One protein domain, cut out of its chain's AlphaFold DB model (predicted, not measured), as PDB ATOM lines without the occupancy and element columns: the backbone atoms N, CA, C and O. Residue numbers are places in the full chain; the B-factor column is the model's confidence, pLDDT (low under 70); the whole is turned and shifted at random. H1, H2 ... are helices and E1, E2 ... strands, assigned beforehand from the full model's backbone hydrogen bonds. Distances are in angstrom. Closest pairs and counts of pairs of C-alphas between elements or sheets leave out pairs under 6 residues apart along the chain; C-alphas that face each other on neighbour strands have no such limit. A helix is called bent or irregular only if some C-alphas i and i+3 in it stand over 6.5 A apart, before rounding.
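What this domain is: This is residues 14 to 136 of the 137 residues of an uncharacterized protein of Acidobacteria bacterium (UniProt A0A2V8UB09). A curled sheet of four strands, like part of a barrel, has two antiparallel helices, H1 and H2, side by side over one face, making two layers. A bent third helix, H3, follows; its residues 123 to 129 and 131 to 135 stand free and stick out as an arm. The printed part has 123 residues, with three named helices and four named strands in the order H1 E1 E2 E3 E4 H2 H3, and its class is mixed, helices and strands. The sheet runs E1 E2 E4 E3, all antiparallel. The whole is compact, with a radius of gyration of the C-alphas of 15.8 A, and spans 47 by 35 by 32 A.

How they stand to each other: Start at H1, residues 21 to 34, which is on the sheet of E1, residues 43 to 48, E2, residues 51 to 57, E3, residues 68 to 75, and E4, residues 79 to 90. Its height over the sheet is 9.9 A, and the C-alphas of Tyr 21 and Phe 75 are its closest to E3, at 6.9 A. Look next at the hairpin E1 and E2, antiparallel at 153 degrees, where N 55 and O 44 are 2.7 A apart, within hydrogen-bond range. E2 and E4 are antiparallel at 124 degrees, with N 88 and O 54 at 2.8 A. In the hairpin E3 and E4, antiparallel at 138 degrees, N 83 and O 71 are 2.8 A apart. E3 bends by 59 degrees at residue 72, and E4 by 62 degrees at residue 86. Go on to H2, residues 93 to 109, on the same face as H1, over E1 and E2 at a height over the sheet of 9.3 A; its closest C-alphas to E2 are Phe 96 and Ala 52, 6.9 A. H1 and H2 touch at a shallow tilt of 6 degrees, opposite ways, closest at the C-alphas of Tyr 24 and Arg 109, 5.9 A. H3, residues 114 to 135, was assigned as one helix by its hydrogen bonds but is bent: C-alphas 124 and 127 are 9.2 A apart. Its arm H3a, residues 114 to 124, only grazes the sheet, with residues 116 to 120; its arm H3b, residues 127 to 135, is not on it. The arms are about perpendicular, only just, at 73 degrees. Every O i to N i+4 pair is within hydrogen-bond range in H3a and H3b, against 9 of 10 in H1 and 11 of 13 in H2.

Where its parts are: Find C-alpha 21 at (188.265, 126.612, 178.384), where H1 begins and runs 20.5 A. E4, the longest strand, runs 29.0 A from C-alpha 79 at (195.788, 120.831, 179.599). H2 runs 24.6 A, and H3b ends at C-alpha 135, (214.238, 124.649, 207.920).

The domain as a whole: Look for the two farthest C-alphas, Pro 36 and Ala 135, 48.4 A apart. The printed part has no cut and no long link. The mean pLDDT of the printed part is 90.6, and residue 136 is under 70.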
ATOM      1  N   ALA A  14     197.302 118.213 183.506       95.81
ATOM      2  CA  ALA A  14     195.847 118.200 183.434       95.81
ATOM      3  C   ALA A  14     195.300 119.407 184.204       95.81
ATOM      4  O   ALA A  14     195.775 119.688 185.307       95.81
ATOM      5  N   LEU A  15     194.350 120.121 183.605       94.56
ATOM      6  CA  LEU A  15     193.565 121.126 184.318       94.56
ATOM      7  C   LEU A  15     192.533 120.434 185.235       94.56
ATOM      8  O   LEU A  15     192.267 119.247 185.028       94.56
ATOM      9  N   PRO A  16     191.994 121.133 186.251       92.56
ATOM     10  CA  PRO A  16     190.884 120.638 187.073       92.56
ATOM     11  C   PRO A  16     189.662 120.281 186.225       92.56
ATOM     12  O   PRO A  16     189.398 120.982 185.260       92.56
ATOM     13  N   ASP A  17     188.926 119.220 186.573       91.12
ATOM     14  CA  ASP A  17     187.802 118.694 185.769       91.12
ATOM     15  C   ASP A  17     186.666 119.707 185.518       91.12
ATOM     16  O   ASP A  17     185.874 119.530 184.595       91.12
ATOM     17  N   ASP A  18     186.566 120.743 186.349       90.31
ATOM     18  CA  ASP A  18     185.604 121.842 186.259       90.31
ATOM     19  C   ASP A  18     186.136 123.066 185.489       90.31
ATOM     20  O   ASP A  18     185.466 124.098 185.419       90.31
ATOM     21  N   PHE A  19     187.328 122.974 184.892       93.44
ATOM     22  CA  PHE A  19     187.896 124.051 184.092       93.44
ATOM     23  C   PHE A  19     187.184 124.200 182.739       93.44
ATOM     24  O   PHE A  19     187.279 123.354 181.848       93.44
ATOM     25  N   GLU A  20     186.574 125.366 182.529       93.50
ATOM     26  CA  GLU A  20     185.901 125.717 181.279       93.50
ATOM     27  C   GLU A  20     186.808 126.558 180.366       93.50
ATOM     28  O   GLU A  20     186.971 127.772 180.530       93.50
ATOM     29  N   TYR A  21     187.388 125.920 179.341       94.75
ATOM     30  CA  TYR A  21     188.265 126.612 178.384       94.75
ATOM     31  C   TYR A  21     187.551 127.747 177.632       94.75
ATOM     32  O   TYR A  21     188.185 128.749 177.300       94.75
ATOM     33  N   ALA A  22     186.251 127.597 177.352       94.25
ATOM     34  CA  ALA A  22     185.461 128.597 176.635       94.25
ATOM     35  C   ALA A  22     185.373 129.924 177.415       94.25
ATOM     36  O   ALA A  22     185.682 130.979 176.864       94.25
ATOM     37  N   ASP A  23     185.064 129.854 178.709       92.25
ATOM     38  CA  ASP A  23     185.020 131.012 179.609       92.25
ATOM     39  C   ASP A  23     186.392 131.687 179.738       92.25
ATOM     40  O   ASP A  23     186.520 132.918 179.749       92.25
ATOM     41  N   TYR A  24     187.447 130.871 179.830       93.19
ATOM     42  CA  TYR A  24     188.814 131.366 179.899       93.19
ATOM     43  C   TYR A  24     189.201 132.129 178.625       93.19
ATOM     44  O   TYR A  24     189.706 133.251 178.709       93.19
ATOM     45  N   ILE A  25     188.971 131.543 177.443       92.88
ATOM     46  CA  ILE A  25     189.404 132.150 176.178       92.88
ATOM     47  C   ILE A  25     188.589 133.401 175.841       92.88
ATOM     48  O   ILE A  25     189.160 134.346 175.306       92.88
ATOM     49  N   GLU A  26     187.305 133.455 176.203       91.75
ATOM     50  CA  GLU A  26     186.491 134.673 176.088       91.75
ATOM     51  C   GLU A  26     187.091 135.814 176.923       91.75
ATOM     52  O   GLU A  26     187.279 136.927 176.431       91.75
ATOM     53  N   THR A  27     187.500 135.521 178.161       89.50
ATOM     54  CA  THR A  27     188.149 136.515 179.028       89.50
ATOM     55  C   THR A  27     189.520 136.936 178.474       89.50
ATOM     56  O   THR A  27     189.891 138.109 178.538       89.50
ATOM     57  N   GLU A  28     190.294 136.009 177.896       90.00
ATOM     58  CA  GLU A  28     191.588 136.329 177.279       90.00
ATOM     59  C   GLU A  28     191.418 137.196 176.023       90.00
ATOM     60  O   GLU A  28     192.211 138.108 175.790       90.00
ATOM     61  N   GLN A  29     190.357 136.978 175.246       89.50
ATOM     62  CA  GLN A  29     190.024 137.791 174.074       89.50
ATOM     63  C   GLN A  29     189.772 139.262 174.425       89.50
ATOM     64  O   GLN A  29     190.070 140.146 173.617       89.50
ATOM     65  N   GLU A  30     189.322 139.567 175.643       87.25
ATOM     66  CA  GLU A  30     189.246 140.953 176.109       87.25
ATOM     67  C   GLU A  30     190.629 141.628 176.166       87.25
ATOM     68  O   GLU A  30     190.745 142.824 175.891       87.25
ATOM     69  N   LEU A  31     191.703 140.883 176.473       83.50
ATOM     70  CA  LEU A  31     193.070 141.413 176.388       83.50
ATOM     71  C   LEU A  31     193.477 141.691 174.937       83.50
ATOM     72  O   LEU A  31     194.212 142.648 174.697       83.50
ATOM     73  N   TRP A  32     192.995 140.910 173.964       83.75
ATOM     74  CA  TRP A  32     193.277 141.158 172.543       83.75
ATOM     75  C   TRP A  32     192.664 142.484 172.090       83.75
ATOM     76  O   TRP A  32     193.289 143.231 171.340       83.75
ATOM     77  N   ALA A  33     191.478 142.823 172.607       84.81
ATOM     78  CA  ALA A  33     190.835 144.106 172.338       84.81
ATOM     79  C   ALA A  33     191.619 145.302 172.916       84.81
ATOM     80  O   ALA A  33     191.610 146.383 172.325       84.81
ATOM     81  N   LEU A  34     192.324 145.120 174.041       86.19
ATOM     82  CA  LEU A  34     193.191 146.157 174.621       86.19
ATOM     83  C   LEU A  34     194.479 146.379 173.817       86.19
ATOM     84  O   LEU A  34     195.055 147.467 173.888       86.19
ATOM     85  N   PHE A  35     194.917 145.371 173.061       91.38
ATOM     86  CA  PHE A  35     196.177 145.373 172.320       91.38
ATOM     87  C   PHE A  35     195.968 144.884 170.878       91.38
ATOM     88  O   PHE A  35     196.304 143.738 170.555       91.38
ATOM     89  N   PRO A  36     195.429 145.734 169.982       87.88
ATOM     90  CA  PRO A  36     195.164 145.370 168.588       87.88
ATOM     91  C   PRO A  36     196.396 144.853 167.833       87.88
ATOM     92  O   PRO A  36     196.270 144.052 166.910       87.88
ATOM     93  N   GLU A  37     197.598 145.265 168.247       90.50
ATOM     94  CA  GLU A  37     198.878 144.821 167.683       90.50
ATOM     95  C   GLU A  37     199.175 143.324 167.886       90.50
ATOM     96  O   GLU A  37     200.166 142.805 167.374       90.50
ATOM     97  N   THR A  38     198.337 142.622 168.647       89.38
ATOM     98  CA  THR A  38     198.474 141.187 168.915       89.38
ATOM     99  C   THR A  38     197.876 140.328 167.803       89.38
ATOM    100  O   THR A  38     198.205 139.148 167.715       89.38
ATOM    101  N   GLU A  39     197.054 140.909 166.918       88.25
ATOM    102  CA  GLU A  39     196.458 140.228 165.757       88.25
ATOM    103  C   GLU A  39     195.678 138.949 166.129       88.25
ATOM    104  O   GLU A  39     195.652 137.985 165.366       88.25
ATOM    105  N   GLY A  40     195.072 138.916 167.322       86.56
ATOM    106  CA  GLY A  40     194.307 137.762 167.813       86.56
ATOM    107  C   GLY A  40     195.159 136.570 168.263       86.56
ATOM    108  O   GLY A  40     194.628 135.483 168.477       86.56
ATOM    109  N   LYS A  41     196.478 136.753 168.396       93.44
ATOM    110  CA  LYS A  41     197.371 135.769 169.018       93.44
ATOM    111  C   LYS A  41     197.130 135.711 170.518       93.44
ATOM    112  O   LYS A  41     196.775 136.719 171.119       93.44
ATOM    113  N   ARG A  42     197.415 134.566 171.144       94.62
ATOM    114  CA  ARG A  42     197.410 134.442 172.616       94.62
ATOM    115  C   ARG A  42     198.354 135.475 173.238       94.62
ATOM    116  O   ARG A  42     199.460 135.697 172.725       94.62
ATOM    117  N   VAL A  43     197.943 136.080 174.352       93.50
ATOM    118  CA  VAL A  43     198.685 137.177 174.995       93.50
ATOM    119  C   VAL A  43     198.883 136.930 176.477       93.50
ATOM    120  O   VAL A  43     198.042 136.352 177.154       93.50
ATOM    121  N   ASN A  44     200.005 137.408 176.996       93.25
ATOM    122  CA  ASN A  44     200.240 137.474 178.429       93.25
ATOM    123  C   ASN A  44     201.126 138.684 178.737       93.25
ATOM    124  O   ASN A  44     201.738 139.263 177.840       93.25
ATOM    125  N   PHE A  45     201.210 139.101 179.989       93.50
ATOM    126  CA  PHE A  45     202.111 140.164 180.401       93.50
ATOM    127  C   PHE A  45     202.755 139.819 181.734       93.50
ATOM    128  O   PHE A  45     202.164 139.176 182.594       93.50
ATOM    129  N   CYS A  46     203.992 140.262 181.909       92.62
ATOM    130  CA  CYS A  46     204.739 140.021 183.133       92.62
ATOM    131  C   CYS A  46     205.394 141.318 183.594       92.62
ATOM    132  O   CYS A  46     205.977 142.052 182.787       92.62
ATOM    133  N   GLN A  47     205.279 141.593 184.893       95.00
ATOM    134  CA  GLN A  47     206.027 142.648 185.557       95.00
ATOM    135  C   GLN A  47     207.358 142.086 186.061       95.00
ATOM    136  O   GLN A  47     207.388 141.102 186.792       95.00
ATOM    137  N   ILE A  48     208.453 142.757 185.714       92.12
ATOM    138  CA  ILE A  48     209.792 142.494 186.236       92.12
ATOM    139  C   ILE A  48     210.318 143.806 186.822       92.12
ATOM    140  O   ILE A  48     210.537 144.793 186.106       92.12
ATOM    141  N   GLY A  49     210.489 143.826 188.146       94.12
ATOM    142  CA  GLY A  49     210.853 145.032 188.889       94.12
ATOM    143  C   GLY A  49     209.836 146.158 188.673       94.12
ATOM    144  O   GLY A  49     208.653 146.005 188.972       94.12
ATOM    145  N   LEU A  50     210.299 147.291 188.137       95.88
ATOM    146  CA  LEU A  50     209.483 148.490 187.883       95.88
ATOM    147  C   LEU A  50     208.959 148.592 186.441       95.88
ATOM    148  O   LEU A  50     208.463 149.641 186.035       95.88
ATOM    149  N   THR A  51     209.092 147.531 185.645       96.00
ATOM    150  CA  THR A  51     208.628 147.505 184.252       96.00
ATOM    151  C   THR A  51     207.714 146.318 184.010       96.00
ATOM    152  O   THR A  51     207.864 145.287 184.656       96.00
ATOM    153  N   ALA A  52     206.795 146.445 183.059       96.69
ATOM    154  CA  ALA A  52     205.995 145.331 182.571       96.69
ATOM    155  C   ALA A  52     206.102 145.243 181.052       96.69
ATOM    156  O   ALA A  52     206.215 146.269 180.379       96.69
ATOM    157  N   SER A  53     206.064 144.025 180.523       96.69
ATOM    158  CA  SER A  53     206.114 143.765 179.085       96.69
ATOM    159  C   SER A  53     204.920 142.931 178.654       96.69
ATOM    160  O   SER A  53     204.517 142.012 179.366       96.69
ATOM    161  N   LEU A  54     204.383 143.256 177.479       95.62
ATOM    162  CA  LEU A  54     203.400 142.452 176.765       95.62
ATOM    163  C   LEU A  54     204.127 141.369 175.971       95.62
ATOM    164  O   LEU A  54     205.105 141.653 175.275       95.62
ATOM    165  N   TYR A  55     203.620 140.150 176.050       96.38
ATOM    166  CA  TYR A  55     204.105 138.979 175.344       96.38
ATOM    167  C   TYR A  55     203.001 138.438 174.445       96.38
ATOM    168  O   TYR A  55     201.833 138.406 174.829       96.38
ATOM    169  N   ILE A  56     203.390 137.995 173.254       96.25
ATOM    170  CA  ILE A  56     202.487 137.375 172.283       96.25
ATOM    171  C   ILE A  56     203.015 136.011 171.882       96.25
ATOM    172  O   ILE A  56     204.232 135.801 171.860       96.25
ATOM    173  N   GLU A  57     202.120 135.092 171.545       96.31
ATOM    174  CA  GLU A  57     202.525 133.773 171.076       96.31
ATOM    175  C   GLU A  57     203.394 133.843 169.815       96.31
ATOM    176  O   GLU A  57     203.308 134.765 168.994       96.31
ATOM    177  N   THR A  58     204.255 132.845 169.659       94.88
ATOM    178  CA  THR A  58     205.134 132.733 168.500       94.88
ATOM    179  C   THR A  58     205.247 131.283 168.049       94.88
ATOM    180  O   THR A  58     205.364 130.369 168.862       94.88
ATOM    181  N   ALA A  59     205.228 131.076 166.731       92.50
ATOM    182  CA  ALA A  59     205.406 129.765 166.103       92.50
ATOM    183  C   ALA A  59     206.889 129.402 165.890       92.50
ATOM    184  O   ALA A  59     207.204 128.420 165.216       92.50
ATOM    185  N   GLU A  60     207.809 130.213 166.418       90.50
ATOM    186  CA  GLU A  60     209.244 129.988 166.278       90.50
ATOM    187  C   GLU A  60     209.704 128.678 166.934       90.50
ATOM    188  O   GLU A  60     209.226 128.257 167.992       90.50
ATOM    189  N   GLN A  61     210.681 128.033 166.297       86.12
ATOM    190  CA  GLN A  61     211.251 126.752 166.711       86.12
ATOM    191  C   GLN A  61     212.729 126.903 167.084       86.12
ATOM    192  O   GLN A  61     213.356 127.922 166.801       86.12
ATOM    193  N   GLY A  62     213.289 125.876 167.723       86.06
ATOM    194  CA  GLY A  62     214.664 125.897 168.225       86.06
ATOM    195  C   GLY A  62     214.786 126.617 169.566       86.06
ATOM    196  O   GLY A  62     213.796 126.765 170.286       86.06
ATOM    197  N   ASP A  63     215.999 127.050 169.901       87.69
ATOM    198  CA  ASP A  63     216.292 127.684 171.187       87.69
ATOM    199  C   ASP A  63     215.555 129.018 171.362       87.69
ATOM    200  O   ASP A  63     215.277 129.725 170.389       87.69
ATOM    201  N   LEU A  64     215.231 129.354 172.616       90.25
ATOM    202  CA  LEU A  64     214.631 130.641 172.969       90.25
ATOM    203  C   LEU A  64     215.580 131.792 172.628       90.25
ATOM    204  O   LEU A  64     216.761 131.769 172.988       90.25
ATOM    205  N   LYS A  65     215.045 132.832 171.986       91.19
ATOM    206  CA  LYS A  65     215.740 134.110 171.820       91.19
ATOM    207  C   LYS A  65     215.711 134.911 173.122       91.19
ATOM    208  O   LYS A  65     214.901 134.667 174.010       91.19
ATOM    209  N   ALA A  66     216.561 135.932 173.211       90.12
ATOM    210  CA  ALA A  66     216.704 136.764 174.412       90.12
ATOM    211  C   ALA A  66     215.411 137.481 174.854       90.12
ATOM    212  O   ALA A  66     215.272 137.833 176.021       90.12
ATOM    213  N   ASN A  67     214.477 137.723 173.934       92.69
ATOM    214  CA  ASN A  67     213.188 138.355 174.213       92.69
ATOM    215  C   ASN A  67     212.031 137.347 174.271       92.69
ATOM    216  O   ASN A  67     210.875 137.758 174.210       92.69
ATOM    217  N   GLU A  68     212.315 136.051 174.351       94.38
ATOM    218  CA  GLU A  68     211.310 134.997 174.373       94.38
ATOM    219  C   GLU A  68     211.328 134.235 175.689       94.38
ATOM    220  O   GLU A  68     212.347 134.119 176.364       94.38
ATOM    221  N   THR A  69     210.170 133.702 176.051       94.19
ATOM    222  CA  THR A  69     209.995 132.870 177.236       94.19
ATOM    223  C   THR A  69     208.831 131.907 177.026       94.19
ATOM    224  O   THR A  69     208.145 131.948 176.001       94.19
ATOM    225  N   TYR A  70     208.600 131.043 178.005       94.44
ATOM    226  CA  TYR A  70     207.404 130.227 178.082       94.44
ATOM    227  C   TYR A  70     206.477 130.749 179.174       94.44
ATOM    228  O   TYR A  70     206.901 130.933 180.312       94.44
ATOM    229  N   PHE A  71     205.204 130.926 178.835       94.38
ATOM    230  CA  PHE A  71     204.136 131.072 179.821       94.38
ATOM    231  C   PHE A  71     203.367 129.765 179.908       94.38
ATOM    232  O   PHE A  71     203.087 129.139 178.887       94.38
ATOM    233  N   LEU A  72     203.019 129.342 181.118       93.69
ATOM    234  CA  LEU A  72     202.115 128.218 181.293       93.69
ATOM    235  C   LEU A  72     200.691 128.713 181.013       93.69
ATOM    236  O   LEU A  72     200.206 129.600 181.707       93.69
ATOM    237  N   MET A  73     200.056 128.183 179.968       94.81
ATOM    238  CA  MET A  73     198.738 128.626 179.502       94.81
ATOM    239  C   MET A  73     197.804 127.419 179.355       94.81
ATOM    240  O   MET A  73     198.285 126.328 179.030       94.81
ATOM    241  N   PRO A  74     196.485 127.580 179.555       95.31
ATOM    242  CA  PRO A  74     195.511 126.534 179.273       95.31
ATOM    243  C   PRO A  74     195.239 126.401 177.767       95.31
ATOM    244  O   PRO A  74     195.391 127.356 176.987       95.31
ATOM    245  N   PHE A  75     194.828 125.199 177.364       96.00
ATOM    246  CA  PHE A  75     194.528 124.812 175.987       96.00
ATOM    247  C   PHE A  75     193.195 124.054 175.877       96.00
ATOM    248  O   PHE A  75     192.731 123.498 176.873       96.00
ATOM    249  N   PRO A  76     192.604 123.971 174.664       95.94
ATOM    250  CA  PRO A  76     191.311 123.314 174.450       95.94
ATOM    251  C   PRO A  76     191.288 121.819 174.793       95.94
ATOM    252  O   PRO A  76     190.220 121.246 174.953       95.94
ATOM    253  N   ASP A  77     192.455 121.173 174.875       96.25
ATOM    254  CA  ASP A  77     192.598 119.757 175.230       96.25
ATOM    255  C   ASP A  77     192.608 119.517 176.750       96.25
ATOM    256  O   ASP A  77     193.072 118.469 177.195       96.25
ATOM    257  N   HIS A  78     192.111 120.481 177.535       94.62
ATOM    258  CA  HIS A  78     192.029 120.420 178.997       94.62
ATOM    259  C   HIS A  78     193.401 120.236 179.671       94.62
ATOM    260  O   HIS A  78     193.561 119.582 180.707       94.62
ATOM    261  N   THR A  79     194.432 120.824 179.056       96.38
ATOM    262  CA  THR A  79     195.788 120.831 179.599       96.38
ATOM    263  C   THR A  79     196.328 122.238 179.773       96.38
ATOM    264  O   THR A  79     196.067 123.141 178.977       96.38
ATOM    265  N   MET A  80     197.144 122.405 180.807       95.31
ATOM    266  CA  MET A  80     198.038 123.533 180.973       95.31
ATOM    267  C   MET A  80     199.416 123.140 180.449       95.31
ATOM    268  O   MET A  80     199.975 122.110 180.843       95.31
ATOM    269  N   ARG A  81     199.977 123.936 179.539       95.25
ATOM    270  CA  ARG A  81     201.290 123.650 178.944       95.25
ATOM    271  C   ARG A  81     202.052 124.925 178.586       95.25
ATOM    272  O   ARG A  81     201.436 125.980 178.423       95.25
ATOM    273  N   PRO A  82     203.388 124.846 178.471       94.94
ATOM    274  CA  PRO A  82     204.208 125.968 178.042       94.94
ATOM    275  C   PRO A  82     203.814 126.453 176.639       94.94
ATOM    276  O   PRO A  82     203.872 125.698 175.670       94.94
ATOM    277  N   LEU A  83     203.457 127.728 176.519       95.56
ATOM    278  CA  LEU A  83     203.303 128.437 175.255       95.56
ATOM    279  C   LEU A  83     204.518 129.341 175.051       95.56
ATOM    280  O   LEU A  83     204.831 130.162 175.913       95.56
ATOM    281  N   ARG A  84     205.216 129.183 173.920       95.88
ATOM    282  CA  ARG A  84     206.333 130.062 173.556       95.88
ATOM    283  C   ARG A  84     205.773 131.437 173.231       95.88
ATOM    284  O   ARG A  84     204.904 131.565 172.369       95.88
ATOM    285  N   MET A  85     206.294 132.460 173.891       96.62
ATOM    286  CA  MET A  85     205.874 133.836 173.674       96.62
ATOM    287  C   MET A  85     207.083 134.750 173.539       96.62
ATOM    288  O   MET A  85     208.106 134.551 174.191       96.62
ATOM    289  N   LYS A  86     206.948 135.780 172.708       96.06
ATOM    290  CA  LYS A  86     207.955 136.823 172.517       96.06
ATOM    291  C   LYS A  86     207.472 138.136 173.108       96.06
ATOM    292  O   LYS A  86     206.310 138.501 172.939       96.06
ATOM    293  N   ALA A  87     208.367 138.858 173.773       95.81
ATOM    294  CA  ALA A  87     208.105 140.209 174.235       95.81
ATOM    295  C   ALA A  87     207.881 141.113 173.018       95.81
ATOM    296  O   ALA A  87     208.741 141.200 172.135       95.81
ATOM    297  N   LEU A  88     206.727 141.773 172.984       95.12
ATOM    298  CA  LEU A  88     206.344 142.698 171.926       95.12
ATOM    299  C   LEU A  88     206.813 144.118 172.252       95.12
ATOM    300  O   LEU A  88     207.513 144.741 171.458       95.12
ATOM    301  N   ARG A  89     206.455 144.619 173.439       95.81
ATOM    302  CA  ARG A  89     206.867 145.934 173.953       95.81
ATOM    303  C   ARG A  89     206.639 146.044 175.456       95.81
ATOM    304  O   ARG A  89     205.939 145.228 176.054       95.81
ATOM    305  N   ARG A  90     207.181 147.106 176.053       96.69
ATOM    306  CA  ARG A  90     206.829 147.508 177.419       96.69
ATOM    307  C   ARG A  90     205.420 148.099 177.464       96.69
ATOM    308  O   ARG A  90     204.994 148.785 176.531       96.69
ATOM    309  N   LEU A  91     204.734 147.846 178.569       96.56
ATOM    310  CA  LEU A  91     203.462 148.464 178.904       96.56
ATOM    311  C   LEU A  91     203.699 149.800 179.607       96.56
ATOM    312  O   LEU A  91     204.598 149.946 180.438       96.56
ATOM    313  N   THR A  92     202.853 150.773 179.300       96.38
ATOM    314  CA  THR A  92     202.687 151.961 180.135       96.38
ATOM    315  C   THR A  92     201.997 151.586 181.449       96.38
ATOM    316  O   THR A  92     201.317 150.564 181.549       96.38
ATOM    317  N   LEU A  93     202.097 152.450 182.464       95.50
ATOM    318  CA  LEU A  93     201.398 152.242 183.738       95.50
ATOM    319  C   LEU A  93     199.879 152.086 183.556       95.50
ATOM    320  O   LEU A  93     199.249 151.294 184.254       95.50
ATOM    321  N   ARG A  94     199.282 152.847 182.628       94.75
ATOM    322  CA  ARG A  94     197.844 152.778 182.349       94.75
ATOM    323  C   ARG A  94     197.467 151.431 181.743       94.75
ATOM    324  O   ARG A  94     196.526 150.813 182.222       94.75
ATOM    325  N   GLU A  95     198.197 150.989 180.724       94.75
ATOM    326  CA  GLU A  95     197.958 149.686 180.096       94.75
ATOM    327  C   GLU A  95     198.119 148.560 181.109       94.75
ATOM    328  O   GLU A  95     197.208 147.759 181.256       94.75
ATOM    329  N   PHE A  96     199.203 148.571 181.891       94.19
ATOM    330  CA  PHE A  96     199.426 147.570 182.930       94.19
ATOM    331  C   PHE A  96     198.261 147.496 183.926       94.19
ATOM    332  O   PHE A  96     197.762 146.411 184.200       94.19
ATOM    333  N   ARG A  97     197.765 148.641 184.415       93.88
ATOM    334  CA  ARG A  97     196.608 148.684 185.326       93.88
ATOM    335  C   ARG A  97     195.332 148.128 184.693       93.88
ATOM    336  O   ARG A  97     194.610 147.396 185.360       93.88
ATOM    337  N   MET A  98     195.052 148.472 183.436       91.50
ATOM    338  CA  MET A  98     193.862 147.974 182.735       91.50
ATOM    339  C   MET A  98     193.951 146.464 182.504       91.50
ATOM    340  O   MET A  98     193.015 145.741 182.830       91.50
ATOM    341  N   SER A  99     195.095 145.976 182.021       90.75
ATOM    342  CA  SER A  99     195.314 144.547 181.791       90.75
ATOM    343  C   SER A  99     195.291 143.741 183.086       90.75
ATOM    344  O   SER A  99     194.835 142.603 183.077       90.75
ATOM    345  N   HIS A 100     195.724 144.325 184.208       90.44
ATOM    346  CA  HIS A 100     195.699 143.657 185.507       90.44
ATOM    347  C   HIS A 100     194.278 143.314 185.971       90.44
ATOM    348  O   HIS A 100     194.067 142.235 186.513       90.44
ATOM    349  N   LEU A 101     193.283 144.161 185.692       88.06
ATOM    350  CA  LEU A 101     191.882 143.858 186.015       88.06
ATOM    351  C   LEU A 101     191.352 142.652 185.229       88.06
ATOM    352  O   LEU A 101     190.597 141.841 185.761       88.06
ATOM    353  N   THR A 102     191.755 142.504 183.967       86.81
ATOM    354  CA  THR A 102     191.426 141.310 183.176       86.81
ATOM    355  C   THR A 102     192.223 140.092 183.641       86.81
ATOM    356  O   THR A 102     191.671 139.001 183.703       86.81
ATOM    357  N   ALA A 103     193.482 140.264 184.052       87.50
ATOM    358  CA  ALA A 103     194.281 139.171 184.601       87.50
ATOM    359  C   ALA A 103     193.732 138.626 185.928       87.50
ATOM    360  O   ALA A 103     193.797 137.422 186.140       87.50
ATOM    361  N   LEU A 104     193.151 139.469 186.788       88.94
ATOM    362  CA  LEU A 104     192.463 139.003 187.997       88.94
ATOM    363  C   LEU A 104     191.289 138.082 187.644       88.94
ATOM    364  O   LEU A 104     191.197 136.985 188.180       88.94
ATOM    365  N   ARG A 105     190.470 138.464 186.657       88.69
ATOM    366  CA  ARG A 105     189.374 137.620 186.154       88.69
ATOM    367  C   ARG A 105     189.883 136.318 185.532       88.69
ATOM    368  O   ARG A 105     189.321 135.261 185.785       88.69
ATOM    369  N   LEU A 106     190.978 136.362 184.768       88.44
ATOM    370  CA  LEU A 106     191.627 135.149 184.249       88.44
ATOM    371  C   LEU A 106     192.140 134.243 185.372       88.44
ATOM    372  O   LEU A 106     192.057 133.025 185.248       88.44
ATOM    373  N   SER A 107     192.656 134.823 186.457       86.00
ATOM    374  CA  SER A 107     193.099 134.071 187.630       86.00
ATOM    375  C   SER A 107     191.932 133.380 188.329       86.00
ATOM    376  O   SER A 107     192.093 132.245 188.754       86.00
ATOM    377  N   GLU A 108     190.765 134.024 188.413       87.31
ATOM    378  CA  GLU A 108     189.538 133.407 188.939       87.31
ATOM    379  C   GLU A 108     189.077 132.230 188.064       87.31
ATOM    380  O   GLU A 108     188.625 131.217 188.582       87.31
ATOM    381  N   ARG A 109     189.248 132.309 186.734       87.38
ATOM    382  CA  ARG A 109     188.957 131.179 185.822       87.38
ATOM    383  C   ARG A 109     189.960 130.032 185.920       87.38
ATOM    384  O   ARG A 109     189.695 128.947 185.416       87.38
ATOM    385  N   LEU A 110     191.119 130.285 186.518       85.88
ATOM    386  CA  LEU A 110     192.151 129.292 186.806       85.88
ATOM    387  C   LEU A 110     192.130 128.871 188.279       85.88
ATOM    388  O   LEU A 110     193.103 128.277 188.753       85.88
ATOM    389  N   ASP A 111     191.054 129.176 189.009       82.69
ATOM    390  CA  ASP A 111     190.897 128.683 190.369       82.69
ATOM    391  C   ASP A 111     190.961 127.146 190.378       82.69
ATOM    392  O   ASP A 111     190.573 126.473 189.425       82.69
ATOM    393  N   GLY A 112     191.593 126.583 191.402       80.75
ATOM    394  CA  GLY A 112     191.903 125.151 191.450       80.75
ATOM    395  C   GLY A 112     193.099 124.690 190.599       80.75
ATOM    396  O   GLY A 112     193.595 123.590 190.829       80.75
ATOM    397  N   ALA A 113     193.655 125.509 189.693       83.81
ATOM    398  CA  ALA A 113     194.899 125.182 188.975       83.81
ATOM    399  C   ALA A 113     196.176 125.455 189.803       83.81
ATOM    400  O   ALA A 113     197.281 125.124 189.368       83.81
ATOM    401  N   GLY A 114     196.043 126.017 191.011       85.00
ATOM    402  CA  GLY A 114     197.145 126.281 191.952       85.00
ATOM    403  C   GLY A 114     198.114 125.103 192.166       85.00
ATOM    404  O   GLY A 114     199.321 125.301 192.014       85.00
ATOM    405  N   PRO A 115     197.636 123.858 192.372       90.56
ATOM    406  CA  PRO A 115     198.504 122.688 192.521       90.56
ATOM    407  C   PRO A 115     199.414 122.417 191.313       90.56
ATOM    408  O   PRO A 115     200.484 121.826 191.464       90.56
ATOM    409  N   ILE A 116     199.026 122.846 190.104       90.81
ATOM    410  CA  ILE A 116     199.886 122.747 188.916       90.81
ATOM    411  C   ILE A 116     201.099 123.664 189.081       90.81
ATOM    412  O   ILE A 116     202.222 123.249 188.788       90.81
ATOM    413  N   MET A 117     200.885 124.889 189.564       88.38
ATOM    414  CA  MET A 117     201.956 125.858 189.801       88.38
ATOM    415  C   MET A 117     202.898 125.382 190.905       88.38
ATOM    416  O   MET A 117     204.112 125.439 190.713       88.38
ATOM    417  N   ASP A 118     202.360 124.830 191.992       87.12
ATOM    418  CA  ASP A 118     203.156 124.252 193.083       87.12
ATOM    419  C   ASP A 118     204.019 123.085 192.587       87.12
ATOM    420  O   ASP A 118     205.218 123.010 192.861       87.12
ATOM    421  N   HIS A 119     203.438 122.194 191.780       89.12
ATOM    422  CA  HIS A 119     204.157 121.066 191.189       89.12
ATOM    423  C   HIS A 119     205.249 121.504 190.208       89.12
ATOM    424  O   HIS A 119     206.355 120.959 190.211       89.12
ATOM    425  N   VAL A 120     204.961 122.498 189.366       90.38
ATOM    426  CA  VAL A 120     205.946 123.106 188.459       90.38
ATOM    427  C   VAL A 120     207.082 123.738 189.259       90.38
ATOM    428  O   VAL A 120     208.248 123.512 188.936       90.38
ATOM    429  N   HIS A 121     206.757 124.477 190.318       87.50
ATOM    430  CA  HIS A 121     207.730 125.114 191.196       87.50
ATOM    431  C   HIS A 121     208.643 124.087 191.878       87.50
ATOM    432  O   HIS A 121     209.866 124.200 191.788       87.50
ATOM    433  N   LEU A 122     208.060 123.030 192.452       88.75
ATOM    434  CA  LEU A 122     208.787 121.911 193.056       88.75
ATOM    435  C   LEU A 122     209.736 121.233 192.062       88.75
ATOM    436  O   LEU A 122     210.877 120.930 192.405       88.75
ATOM    437  N   LYS A 123     209.298 121.015 190.817       89.44
ATOM    438  CA  LYS A 123     210.154 120.431 189.774       89.44
ATOM    439  C   LYS A 123     211.323 121.326 189.372       89.44
ATOM    440  O   LYS A 123     212.357 120.795 188.981       89.44
ATOM    441  N   ILE A 124     211.143 122.646 189.405       89.81
ATOM    442  CA  ILE A 124     212.182 123.610 189.024       89.81
ATOM    443  C   ILE A 124     213.212 123.770 190.143       89.81
ATOM    444  O   ILE A 124     214.406 123.750 189.862       89.81
ATOM    445  N   LEU A 125     212.762 123.949 191.388       88.94
ATOM    446  CA  LEU A 125     213.662 124.193 192.518       88.94
ATOM    447  C   LEU A 125     214.317 122.925 193.067       88.94
ATOM    448  O   LEU A 125     215.406 123.008 193.625       88.94
ATOM    449  N   GLY A 126     213.655 121.776 192.931       86.38
ATOM    450  CA  GLY A 126     214.070 120.552 193.602       86.38
ATOM    451  C   GLY A 126     213.656 120.528 195.076       86.38
ATOM    452  O   GLY A 126     213.439 121.549 195.732       86.38
ATOM    453  N   SER A 127     213.516 119.315 195.611       81.69
ATOM    454  CA  SER A 127     213.086 119.093 197.000       81.69
ATOM    455  C   SER A 127     214.106 119.575 198.036       81.69
ATOM    456  O   SER A 127     213.753 119.862 199.175       81.69
ATOM    457  N   GLU A 128     215.372 119.644 197.645       84.06
ATOM    458  CA  GLU A 128     216.506 120.042 198.464       84.06
ATOM    459  C   GLU A 128     216.439 121.524 198.845       84.06
ATOM    460  O   GLU A 128     216.504 121.842 200.029       84.06
ATOM    461  N   VAL A 129     216.190 122.412 197.876       83.69
ATOM    462  CA  VAL A 129     216.088 123.862 198.108       83.69
ATOM    463  C   VAL A 129     214.859 124.193 198.955       83.69
ATOM    464  O   VAL A 129     214.925 125.036 199.848       83.69
ATOM    465  N   ILE A 130     213.739 123.505 198.713       79.31
ATOM    466  CA  ILE A 130     212.497 123.720 199.468       79.31
ATOM    467  C   ILE A 130     212.681 123.327 200.936       79.31
ATOM    468  O   ILE A 130     212.352 124.114 201.821       79.31
ATOM    469  N   ARG A 131     213.290 122.165 201.208       78.38
ATOM    470  CA  ARG A 131     213.578 121.723 202.584       78.38
ATOM    471  C   ARG A 131     214.504 122.685 203.324       78.38
ATOM    472  O   ARG A 131     214.293 122.937 204.506       78.38
ATOM    473  N   GLU A 132     215.523 123.222 202.654       79.56
ATOM    474  CA  GLU A 132     216.411 124.223 203.257       79.56
ATOM    475  C   GLU A 132     215.682 125.539 203.564       79.56
ATOM    476  O   GLU A 132     215.949 126.155 204.594       79.56
ATOM    477  N   SER A 133     214.742 125.964 202.716       75.50
ATOM    478  CA  SER A 133     213.917 127.152 202.971       75.50
ATOM    479  C   SER A 133     212.992 126.965 204.175       75.50
ATOM    480  O   SER A 133     212.875 127.866 205.007       75.50
ATOM    481  N   GLU A 134     212.346 125.803 204.288       79.31
ATOM    482  CA  GLU A 134     211.444 125.466 205.397       79.31
ATOM    483  C   GLU A 134     212.188 125.311 206.728       79.31
ATOM    484  O   GLU A 134     211.670 125.702 207.767       79.31
ATOM    485  N   ALA A 135     213.417 124.785 206.714       75.94
ATOM    486  CA  ALA A 135     214.238 124.649 207.920       75.94
ATOM    487  C   ALA A 135     214.758 125.992 208.474       75.94
ATOM    488  O   ALA A 135     215.181 126.051 209.628       75.94
ATOM    489  N   ASN A 136     214.753 127.046 207.651       67.38
ATOM    490  CA  ASN A 136     215.268 128.378 207.980       67.38
ATOM    491  C   ASN A 136     214.164 129.447 208.135       67.38
ATOM    492  O   ASN A 136     214.490 130.632 208.250       67.38
TER     493      ASN A 136